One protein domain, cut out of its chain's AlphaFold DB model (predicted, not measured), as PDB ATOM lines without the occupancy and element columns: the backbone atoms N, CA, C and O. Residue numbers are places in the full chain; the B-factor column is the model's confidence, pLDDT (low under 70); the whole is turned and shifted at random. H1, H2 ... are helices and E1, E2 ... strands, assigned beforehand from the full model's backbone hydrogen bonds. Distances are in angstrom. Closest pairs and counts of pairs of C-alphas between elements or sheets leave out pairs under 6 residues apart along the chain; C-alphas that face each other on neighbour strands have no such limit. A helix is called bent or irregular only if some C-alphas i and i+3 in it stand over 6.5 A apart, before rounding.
ATOM      1  N   ARG A  25      11.257 -27.317   8.647       92.94
ATOM      2  CA  ARG A  25      12.459 -27.973   9.168       92.94
ATOM      3  C   ARG A  25      13.590 -28.012   8.137       92.94
ATOM      4  O   ARG A  25      14.717 -27.665   8.453       92.94
ATOM      5  N   ASN A  26      13.279 -28.353   6.885       91.19
ATOM      6  CA  ASN A  26      14.266 -28.432   5.803       91.19
ATOM      7  C   ASN A  26      14.752 -27.060   5.313       91.19
ATOM      8  O   ASN A  26      15.689 -27.017   4.515       91.19
ATOM      9  N   SER A  27      14.128 -25.963   5.755       93.12
ATOM     10  CA  SER A  27      14.615 -24.598   5.524       93.12
ATOM     11  C   SER A  27      15.564 -24.084   6.605       93.12
ATOM     12  O   SER A  27      16.171 -23.041   6.402       93.12
ATOM     13  N   ILE A  28      15.711 -24.791   7.726       95.69
ATOM     14  CA  ILE A  28      16.568 -24.388   8.847       95.69
ATOM     15  C   ILE A  28      17.955 -25.021   8.698       95.69
ATOM     16  O   ILE A  28      18.101 -26.115   8.142       95.69
ATOM     17  N   ASP A  29      18.987 -24.323   9.165       96.69
ATOM     18  CA  ASP A  29      20.349 -24.839   9.225       96.69
ATOM     19  C   ASP A  29      20.427 -26.152  10.023       96.69
ATOM     20  O   ASP A  29      19.831 -26.295  11.094       96.69
ATOM     21  N   ALA A  30      21.186 -27.118   9.497       95.88
ATOM     22  CA  ALA A  30      21.276 -28.464  10.055       95.88
ATOM     23  C   ALA A  30      21.764 -28.475  11.515       95.88
ATOM     24  O   ALA A  30      21.323 -29.310  12.306       95.88
ATOM     25  N   THR A  31      22.637 -27.532  11.884       97.38
ATOM     26  CA  THR A  31      23.207 -27.427  13.235       97.38
ATOM     27  C   THR A  31      22.178 -27.002  14.283       97.38
ATOM     28  O   THR A  31      22.356 -27.288  15.464       97.38
ATOM     29  N   GLN A  32      21.074 -26.376  13.861       97.44
ATOM     30  CA  GLN A  32      20.033 -25.843  14.743       97.44
ATOM     31  C   GLN A  32      18.744 -26.674  14.733       97.44
ATOM     32  O   GLN A  32      17.766 -26.317  15.393       97.44
ATOM     33  N   LEU A  33      18.728 -27.805  14.019       95.81
ATOM     34  CA  LEU A  33      17.570 -28.699  13.987       95.81
ATOM     35  C   LEU A  33      17.184 -29.258  15.364       95.81
ATOM     36  O   LEU A  33      15.988 -29.266  15.636       95.81
ATOM     37  N   PRO A  34      18.117 -29.656  16.257       97.62
ATOM     38  CA  PRO A  34      17.738 -30.111  17.597       97.62
ATOM     39  C   PRO A  34      16.991 -29.033  18.395       97.62
ATOM     40  O   PRO A  34      15.987 -29.312  19.045       97.62
ATOM     41  N   ASP A  35      17.441 -27.780  18.290       96.56
ATOM     42  CA  ASP A  35      16.794 -26.631  18.930       96.56
ATOM     43  C   ASP A  35      15.416 -26.326  18.331       96.56
ATOM     44  O   ASP A  35      14.484 -25.957  19.054       96.56
ATOM     45  N   PHE A  36      15.281 -26.460  17.010       96.62
ATOM     46  CA  PHE A  36      14.006 -26.311  16.317       96.62
ATOM     47  C   PHE A  36      13.019 -27.410  16.715       96.62
ATOM     48  O   PHE A  36      11.865 -27.105  17.022       96.62
ATOM     49  N   ASP A  37      13.465 -28.666  16.739       96.50
ATOM     50  CA  ASP A  37      12.633 -29.818  17.079       96.50
ATOM     51  C   ASP A  37      12.131 -29.699  18.527       96.50
ATOM     52  O   ASP A  37      10.929 -29.818  18.759       96.50
ATOM     53  N   ALA A  38      12.997 -29.309  19.473       97.19
ATOM     54  CA  ALA A  38      12.607 -29.049  20.861       97.19
ATOM     55  C   ALA A  38      11.621 -27.869  20.997       97.19
ATOM     56  O   ALA A  38      10.662 -27.927  21.772       97.19
ATOM     57  N   PHE A  39      11.822 -26.786  20.235       96.81
ATOM     58  CA  PHE A  39      10.880 -25.663  20.208       96.81
ATOM     59  C   PHE A  39       9.510 -26.095  19.670       96.81
ATOM     60  O   PHE A  39       8.477 -25.727  20.235       96.81
ATOM     61  N   LYS A  40       9.501 -26.880  18.587       93.81
ATOM     62  CA  LYS A  40       8.278 -27.382  17.966       93.81
ATOM     63  C   LYS A  40       7.543 -28.345  18.898       93.81
ATOM     64  O   LYS A  40       6.342 -28.181  19.077       93.81
ATOM     65  N   GLU A  41       8.250 -29.283  19.521       96.81
ATOM     66  CA  GLU A  41       7.680 -30.223  20.491       96.81
ATOM     67  C   GLU A  41       7.022 -29.478  21.656       96.81
ATOM     68  O   GLU A  41       5.876 -29.755  22.004       96.81
ATOM     69  N   ARG A  42       7.695 -28.455  22.203       97.06
ATOM     70  CA  ARG A  42       7.108 -27.601  23.241       97.06
ATOM     71  C   ARG A  42       5.843 -26.896  22.753       97.06
ATOM     72  O   ARG A  42       4.871 -26.833  23.502       97.06
ATOM     73  N   ALA A  43       5.851 -26.340  21.542       94.44
ATOM     74  CA  ALA A  43       4.671 -25.686  20.985       94.44
ATOM     75  C   ALA A  43       3.507 -26.677  20.828       94.44
ATOM     76  O   ALA A  43       2.411 -26.388  21.303       94.44
ATOM     77  N   ASP A  44       3.760 -27.861  20.264       92.94
ATOM     78  CA  ASP A  44       2.754 -28.912  20.080       92.94
ATOM     79  C   ASP A  44       2.181 -29.382  21.431       92.94
ATOM     80  O   ASP A  44       0.961 -29.445  21.596       92.94
ATOM     81  N   ALA A  45       3.041 -29.633  22.426       96.00
ATOM     82  CA  ALA A  45       2.643 -30.080  23.764       96.00
ATOM     83  C   ALA A  45       1.762 -29.061  24.509       96.00
ATOM     84  O   ALA A  45       0.973 -29.439  25.372       96.00
ATOM     85  N   ASN A  46       1.881 -27.774  24.173       95.38
ATOM     86  CA  ASN A  46       1.072 -26.702  24.754       95.38
ATOM     87  C   ASN A  46      -0.090 -26.258  23.843       95.38
ATOM     88  O   ASN A  46      -0.756 -25.269  24.149       95.38
ATOM     89  N   GLY A  47      -0.325 -26.942  22.715       92.50
ATOM     90  CA  GLY A  47      -1.362 -26.573  21.746       92.50
ATOM     91  C   GLY A  47      -1.108 -25.239  21.032       92.50
ATOM     92  O   GLY A  47      -2.036 -24.622  20.515       92.50
ATOM     93  N   TRP A  48       0.135 -24.754  21.007       95.75
ATOM     94  CA  TRP A  48       0.480 -23.482  20.379       95.75
ATOM     95  C   TRP A  48       0.655 -23.626  18.871       95.75
ATOM     96  O   TRP A  48       1.297 -24.547  18.365       95.75
ATOM     97  N   ARG A  49       0.152 -22.641  18.129       91.50
ATOM     98  CA  ARG A  49       0.292 -22.569  16.674       91.50
ATOM     99  C   ARG A  49       1.554 -21.803  16.312       91.50
ATOM    100  O   ARG A  49       1.699 -20.635  16.675       91.50
ATOM    101  N   ILE A  50       2.441 -22.435  15.549       90.88
ATOM    102  CA  ILE A  50       3.663 -21.793  15.059       90.88
ATOM    103  C   ILE A  50       3.410 -20.984  13.779       90.88
ATOM    104  O   ILE A  50       2.694 -21.415  12.874       90.88
ATOM    105  N   ARG A  51       4.036 -19.811  13.681       90.94
ATOM    106  CA  ARG A  51       4.091 -18.965  12.486       90.94
ATOM    107  C   ARG A  51       5.547 -18.575  12.220       90.94
ATOM    108  O   ARG A  51       6.111 -17.812  13.005       90.94
ATOM    109  N   PRO A  52       6.162 -19.089  11.146       91.56
ATOM    110  CA  PRO A  52       7.490 -18.660  10.744       91.56
ATOM    111  C   PRO A  52       7.432 -17.341   9.956       91.56
ATOM    112  O   PRO A  52       6.455 -17.067   9.265       91.56
ATOM    113  N   ILE A  53       8.488 -16.540  10.049       90.94
ATOM    114  CA  ILE A  53       8.766 -15.337   9.258       90.94
ATOM    115  C   ILE A  53      10.212 -15.438   8.785       90.94
ATOM    116  O   ILE A  53      11.080 -15.793   9.575       90.94
ATOM    117  N   TYR A  54      10.471 -15.112   7.522       90.88
ATOM    118  CA  TYR A  54      11.810 -15.159   6.945       90.88
ATOM    119  C   TYR A  54      12.326 -13.763   6.613       90.88
ATOM    120  O   TYR A  54      11.705 -13.042   5.830       90.88
ATOM    121  N   ASP A  55      13.474 -13.416   7.185       90.31
ATOM    122  CA  ASP A  55      14.299 -12.300   6.749       90.31
ATOM    123  C   ASP A  55      15.277 -12.795   5.680       90.31
ATOM    124  O   ASP A  55      16.234 -13.518   5.954       90.31
ATOM    125  N   GLN A  56      15.017 -12.400   4.437       87.50
ATOM    126  CA  GLN A  56      15.838 -12.783   3.292       87.50
ATOM    127  C   GLN A  56      17.200 -12.079   3.234       87.50
ATOM    128  O   GLN A  56      18.075 -12.568   2.523       87.50
ATOM    129  N   TYR A  57      17.370 -10.937   3.909       88.25
ATOM    130  CA  TYR A  57      18.622 -10.178   3.887       88.25
ATOM    131  C   TYR A  57      19.630 -10.767   4.869       88.25
ATOM    132  O   TYR A  57      20.804 -10.902   4.532       88.25
ATOM    133  N   GLU A  58      19.154 -11.163   6.048       89.19
ATOM    134  CA  GLU A  58      19.985 -11.780   7.090       89.19
ATOM    135  C   GLU A  58      19.966 -13.315   7.043       89.19
ATOM    136  O   GLU A  58      20.714 -13.967   7.766       89.19
ATOM    137  N   ASN A  59      19.134 -13.902   6.174       91.56
ATOM    138  CA  ASN A  59      18.906 -15.344   6.079       91.56
ATOM    139  C   ASN A  59      18.488 -15.944   7.439       91.56
ATOM    140  O   ASN A  59      18.991 -16.980   7.879       91.56
ATOM    141  N   LEU A  60      17.551 -15.271   8.112       95.44
ATOM    142  CA  LEU A  60      17.030 -15.654   9.424       95.44
ATOM    143  C   LEU A  60      15.558 -16.045   9.344       95.44
ATOM    144  O   LEU A  60      14.744 -15.386   8.703       95.44
ATOM    145  N   ILE A  61      15.196 -17.110  10.047       94.38
ATOM    146  CA  ILE A  61      13.829 -17.589  10.211       94.38
ATOM    147  C   ILE A  61      13.411 -17.337  11.662       94.38
ATOM    148  O   ILE A  61      13.876 -18.009  12.579       94.38
ATOM    149  N   ASN A  62      12.506 -16.387  11.879       95.12
ATOM    150  CA  ASN A  62      11.862 -16.169  13.169       95.12
ATOM    151  C   ASN A  62      10.608 -17.035  13.279       95.12
ATOM    152  O   ASN A  62       9.657 -16.850  12.521       95.12
ATOM    153  N   ILE A  63      10.581 -17.968  14.225       94.56
ATOM    154  CA  ILE A  63       9.422 -18.821  14.481       94.56
ATOM    155  C   ILE A  63       8.745 -18.353  15.758       94.56
ATOM    156  O   ILE A  63       9.316 -18.422  16.843       94.56
ATOM    157  N   MET A  64       7.504 -17.903  15.619       94.94
ATOM    158  CA  MET A  64       6.669 -17.427  16.715       94.94
ATOM    159  C   MET A  64       5.590 -18.459  17.036       94.94
ATOM    160  O   MET A  64       4.918 -18.938  16.127       94.94
ATOM    161  N   ALA A  65       5.393 -18.785  18.307       94.56
ATOM    162  CA  ALA A  65       4.342 -19.675  18.788       94.56
ATOM    163  C   ALA A  65       3.246 -18.863  19.488       94.56
ATOM    164  O   ALA A  65       3.530 -18.081  20.399       94.56
ATOM    165  N   PHE A  66       1.998 -19.060  19.071       94.25
ATOM    166  CA  PHE A  66       0.825 -18.359  19.593       94.25
ATOM    167  C   PHE A  66      -0.128 -19.333  20.279       94.25
ATOM    168  O   PHE A  66      -0.359 -20.427  19.762       94.25
ATOM    169  N   GLY A  67      -0.706 -18.925  21.407       91.56
ATOM    170  CA  GLY A  67      -1.818 -19.653  22.019       91.56
ATOM    171  C   GLY A  67      -3.114 -19.504  21.216       91.56
ATOM    172  O   GLY A  67      -3.186 -18.732  20.253       91.56
ATOM    173  N   ASP A  68      -4.161 -20.212  21.638       90.50
ATOM    174  CA  ASP A  68      -5.510 -20.044  21.073       90.50
ATOM    175  C   ASP A  68      -6.094 -18.649  21.353       90.50
ATOM    176  O   ASP A  68      -6.916 -18.154  20.589       90.50
ATOM    177  N   ASP A  69      -5.595 -17.976  22.392       93.50
ATOM    178  CA  ASP A  69      -5.859 -16.566  22.702       93.50
ATOM    179  C   ASP A  69      -5.180 -15.583  21.728       93.50
ATOM    180  O   ASP A  69      -5.262 -14.370  21.911       93.50
ATOM    181  N   HIS A  70      -4.492 -16.093  20.700       88.31
ATOM    182  CA  HIS A  70      -3.690 -15.329  19.746       88.31
ATOM    183  C   HIS A  70      -2.541 -14.525  20.380       88.31
ATOM    184  O   HIS A  70      -1.917 -13.710  19.697       88.31
ATOM    185  N   LEU A  71      -2.206 -14.777  21.651       93.75
ATOM    186  CA  LEU A  71      -1.077 -14.138  22.317       93.75
ATOM    187  C   LEU A  71       0.217 -14.885  22.004       93.75
ATOM    188  O   LEU A  71       0.262 -16.120  22.000       93.75
ATOM    189  N   LEU A  72       1.285 -14.122  21.771       95.06
ATOM    190  CA  LEU A  72       2.626 -14.667  21.593       95.06
ATOM    191  C   LEU A  72       3.081 -15.333  22.898       95.06
ATOM    192  O   LEU A  72       3.120 -14.691  23.945       95.06
ATOM    193  N   LYS A  73       3.434 -16.618  22.829       96.94
ATOM    194  CA  LYS A  73       3.908 -17.406  23.978       96.94
ATOM    195  C   LYS A  73       5.417 -17.604  23.955       96.94
ATOM    196  O   LYS A  73       6.054 -17.607  25.003       96.94
ATOM    197  N   ALA A  74       5.985 -17.761  22.763       95.31
ATOM    198  CA  ALA A  74       7.419 -17.898  22.567       95.31
ATOM    199  C   ALA A  74       7.811 -17.464  21.151       95.31
ATOM    200  O   ALA A  74       7.017 -17.583  20.218       95.31
ATOM    201  N   SER A  75       9.047 -17.017  20.975       95.62
ATOM    202  CA  SER A  75       9.661 -16.824  19.662       95.62
ATOM    203  C   SER A  75      11.111 -17.291  19.690       95.62
ATOM    204  O   SER A  75      11.758 -17.260  20.739       95.62
ATOM    205  N   ARG A  76      11.621 -17.755  18.548       96.19
ATOM    206  CA  ARG A  76      13.030 -18.127  18.403       96.19
ATOM    207  C   ARG A  76      13.515 -17.886  16.979       96.19
ATOM    208  O   ARG A  76      12.784 -18.130  16.020       96.19
ATOM    209  N   LEU A  77      14.748 -17.397  16.869       96.75
ATOM    210  CA  LEU A  77      15.444 -17.192  15.603       96.75
ATOM    211  C   LEU A  77      16.269 -18.426  15.250       96.75
ATOM    212  O   LEU A  77      16.933 -18.999  16.112       96.75
ATOM    213  N   PHE A  78      16.244 -18.779  13.971       96.75
ATOM    214  CA  PHE A  78      17.034 -19.843  13.372       96.75
ATOM    215  C   PHE A  78      17.709 -19.329  12.103       96.75
ATOM    216  O   PHE A  78      17.160 -18.478  11.405       96.75
ATOM    217  N   LEU A  79      18.878 -19.858  11.777       96.88
ATOM    218  CA  LEU A  79      19.535 -19.639  10.500       96.88
ATOM    219  C   LEU A  79      18.771 -20.403   9.415       96.88
ATOM    220  O   LEU A  79      18.443 -21.581   9.578       96.88
ATOM    221  N   GLY A  80      18.471 -19.724   8.313       94.94
ATOM    222  CA  GLY A  80      17.987 -20.363   7.100       94.94
ATOM    223  C   GLY A  80      19.123 -21.085   6.375       94.94
ATOM    224  O   GLY A  80      20.283 -20.687   6.446       94.94
ATOM    225  N   ASN A  81      18.804 -22.145   5.643       94.88
ATOM    226  CA  ASN A  81      19.739 -22.785   4.717       94.88
ATOM    227  C   ASN A  81      19.400 -22.421   3.257       94.88
ATOM    228  O   ASN A  81      18.499 -21.627   2.983       94.88
ATOM    229  N   ALA A  82      20.076 -23.051   2.292       93.31
ATOM    230  CA  ALA A  82      19.854 -22.812   0.863       93.31
ATOM    231  C   ALA A  82      18.395 -23.029   0.388       93.31
ATOM    232  O   ALA A  82      17.980 -22.458  -0.622       93.31
ATOM    233  N   ASN A  83      17.593 -23.812   1.118       91.38
ATOM    234  CA  ASN A  83      16.189 -24.079   0.803       91.38
ATOM    235  C   ASN A  83      15.230 -23.022   1.371       91.38
ATOM    236  O   ASN A  83      14.078 -22.960   0.925       91.38
ATOM    237  N   ALA A  84      15.659 -22.187   2.328       90.62
ATOM    238  CA  ALA A  84      14.788 -21.201   2.970       90.62
ATOM    239  C   ALA A  84      14.122 -20.248   1.970       90.62
ATOM    240  O   ALA A  84      12.887 -20.183   1.954       90.62
ATOM    241  N   PRO A  85      14.849 -19.616   1.027       90.19
ATOM    242  CA  PRO A  85      14.215 -18.733   0.054       90.19
ATOM    243  C   PRO A  85      13.133 -19.425  -0.781       90.19
ATOM    244  O   PRO A  85      12.168 -18.787  -1.198       90.19
ATOM    245  N   GLN A  86      13.286 -20.715  -1.093       89.50
ATOM    246  CA  GLN A  86      12.296 -21.453  -1.877       89.50
ATOM    247  C   GLN A  86      11.072 -21.831  -1.034       89.50
ATOM    248  O   GLN A  86       9.948 -21.661  -1.508       89.50
ATOM    249  N   TYR A  87      11.276 -22.274   0.211       88.06
ATOM    250  CA  TYR A  87      10.189 -22.597   1.140       88.06
ATOM    251  C   TYR A  87       9.247 -21.400   1.330       88.06
ATOM    252  O   TYR A  87       8.037 -21.512   1.117       88.06
ATOM    253  N   PHE A  88       9.807 -20.227   1.645       87.44
ATOM    254  CA  PHE A  88       9.023 -19.016   1.917       87.44
ATOM    255  C   PHE A  88       8.442 -18.360   0.655       87.44
ATOM    256  O   PHE A  88       7.426 -17.673   0.742       87.44
ATOM    257  N   ARG A  89       9.001 -18.624  -0.538       85.94
ATOM    258  CA  ARG A  89       8.360 -18.255  -1.817       85.94
ATOM    259  C   ARG A  89       7.099 -19.073  -2.096       85.94
ATOM    260  O   ARG A  89       6.132 -18.528  -2.616       85.94
ATOM    261  N   GLN A  90       7.107 -20.367  -1.766       84.25
ATOM    262  CA  GLN A  90       5.949 -21.253  -1.952       84.25
ATOM    263  C   GLN A  90       4.881 -21.060  -0.868       84.25
ATOM    264  O   GLN A  90       3.707 -21.344  -1.095       84.25
ATOM    265  N   ARG A  91       5.289 -20.589   0.313       79.19
ATOM    266  CA  ARG A  91       4.426 -20.342   1.471       79.19
ATOM    267  C   ARG A  91       4.667 -18.922   1.973       79.19
ATOM    268  O   ARG A  91       5.381 -18.761   2.963       79.19
ATOM    269  N   PRO A  92       4.112 -17.901   1.298       63.94
ATOM    270  CA  PRO A  92       4.262 -16.522   1.729       63.94
ATOM    271  C   PRO A  92       3.625 -16.361   3.111       63.94
ATOM    272  O   PRO A  92       2.417 -16.211   3.267       63.94
ATOM    273  N   THR A  93       4.457 -16.435   4.140       63.97
ATOM    274  CA  THR A  93       4.151 -15.938   5.477       63.97
ATOM    275  C   THR A  93       4.002 -14.426   5.357       63.97
ATOM    276  O   THR A  93       4.709 -13.845   4.544       63.97
ATOM    277  N   ASP A  94       3.116 -13.772   6.111       50.94
ATOM    278  CA  ASP A  94       2.721 -12.351   5.933       50.94
ATOM    279  C   ASP A  94       3.894 -11.335   5.843       50.94
ATOM    280  O   ASP A  94       3.734 -10.220   5.357       50.94
ATOM    281  N   ALA A  95       5.115 -11.737   6.211       46.81
ATOM    282  CA  ALA A  95       6.365 -11.032   5.906       46.81
ATOM    283  C   ALA A  95       6.756 -10.983   4.404       46.81
ATOM    284  O   ALA A  95       7.711 -10.312   4.032       46.81
TER     285      ALA A  95
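What this domain is: This is residues 25 to 95 of the 118 residues of an uncharacterized protein of Ustilaginoidea virens (UniProt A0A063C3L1). A twisted sheet of three long strands has one face covered by helix H1, which runs along the strands, and by the shorter H2, which lies across edge strand E1; no named helix is on the other face. The 71 printed residues hold two named helices and three named strands in the order H1 E1 E2 E3 H2, a mixed class in two layers, with helices on one face of a sheet. The sheet, in order E1, E2, E3, is antiparallel. The whole is compact, with a radius of gyration of the C-alphas of 11.9 A and spans of 32 by 26 by 18 A.

How they stand to each other: H1, residues 30 to 45, is on the sheet of E1, residues 49 to 55, E2, residues 60 to 66, and E3, residues 72 to 79, at a height of 9.2 A over the sheet. On the local plane its line and that of E2 stand at 4 degrees, along the strands. The closest C-alphas of H1 and E3 are those of Gln 32 and Phe 78, 6.8 A apart. The strands form a meander, each the antiparallel neighbour of the one before, with hairpins E1 and E2, and E2 and E3. N 51 and O 64, at 2.7 A, and N 63 and O 76, at 2.8 A, are within hydrogen-bond range. H2, residues 84 to 90, is on the same face as H1, over E1; the closest C-alphas are those of Tyr 54 and Phe 88, 6.9 A apart. H1 and H2 are apart. Every O i to N i+4 pair is within hydrogen-bond range in H2, and 10 of 12 in H1.

Where its parts are: H1 is 23.2 A long from C-alpha 30 at (21.276, -28.464, 10.055), and irregular, with C-alphas 31 and 34 7.5 A apart. E1, E2 and E3 measure 20.0 A, 19.3 A and 20.8 A. H2, 10.1 A long, ends at C-alpha 90 at (5.949, -21.253, -1.952).

The domain as a whole: The two C-alphas farthest apart, those of Asp 69 and Ala 82, are 34.3 A apart. The printed part has no cut, and its four links between named elements are tight. The mean pLDDT of the printed part is 91.1; residues 92 to 95 are under 70.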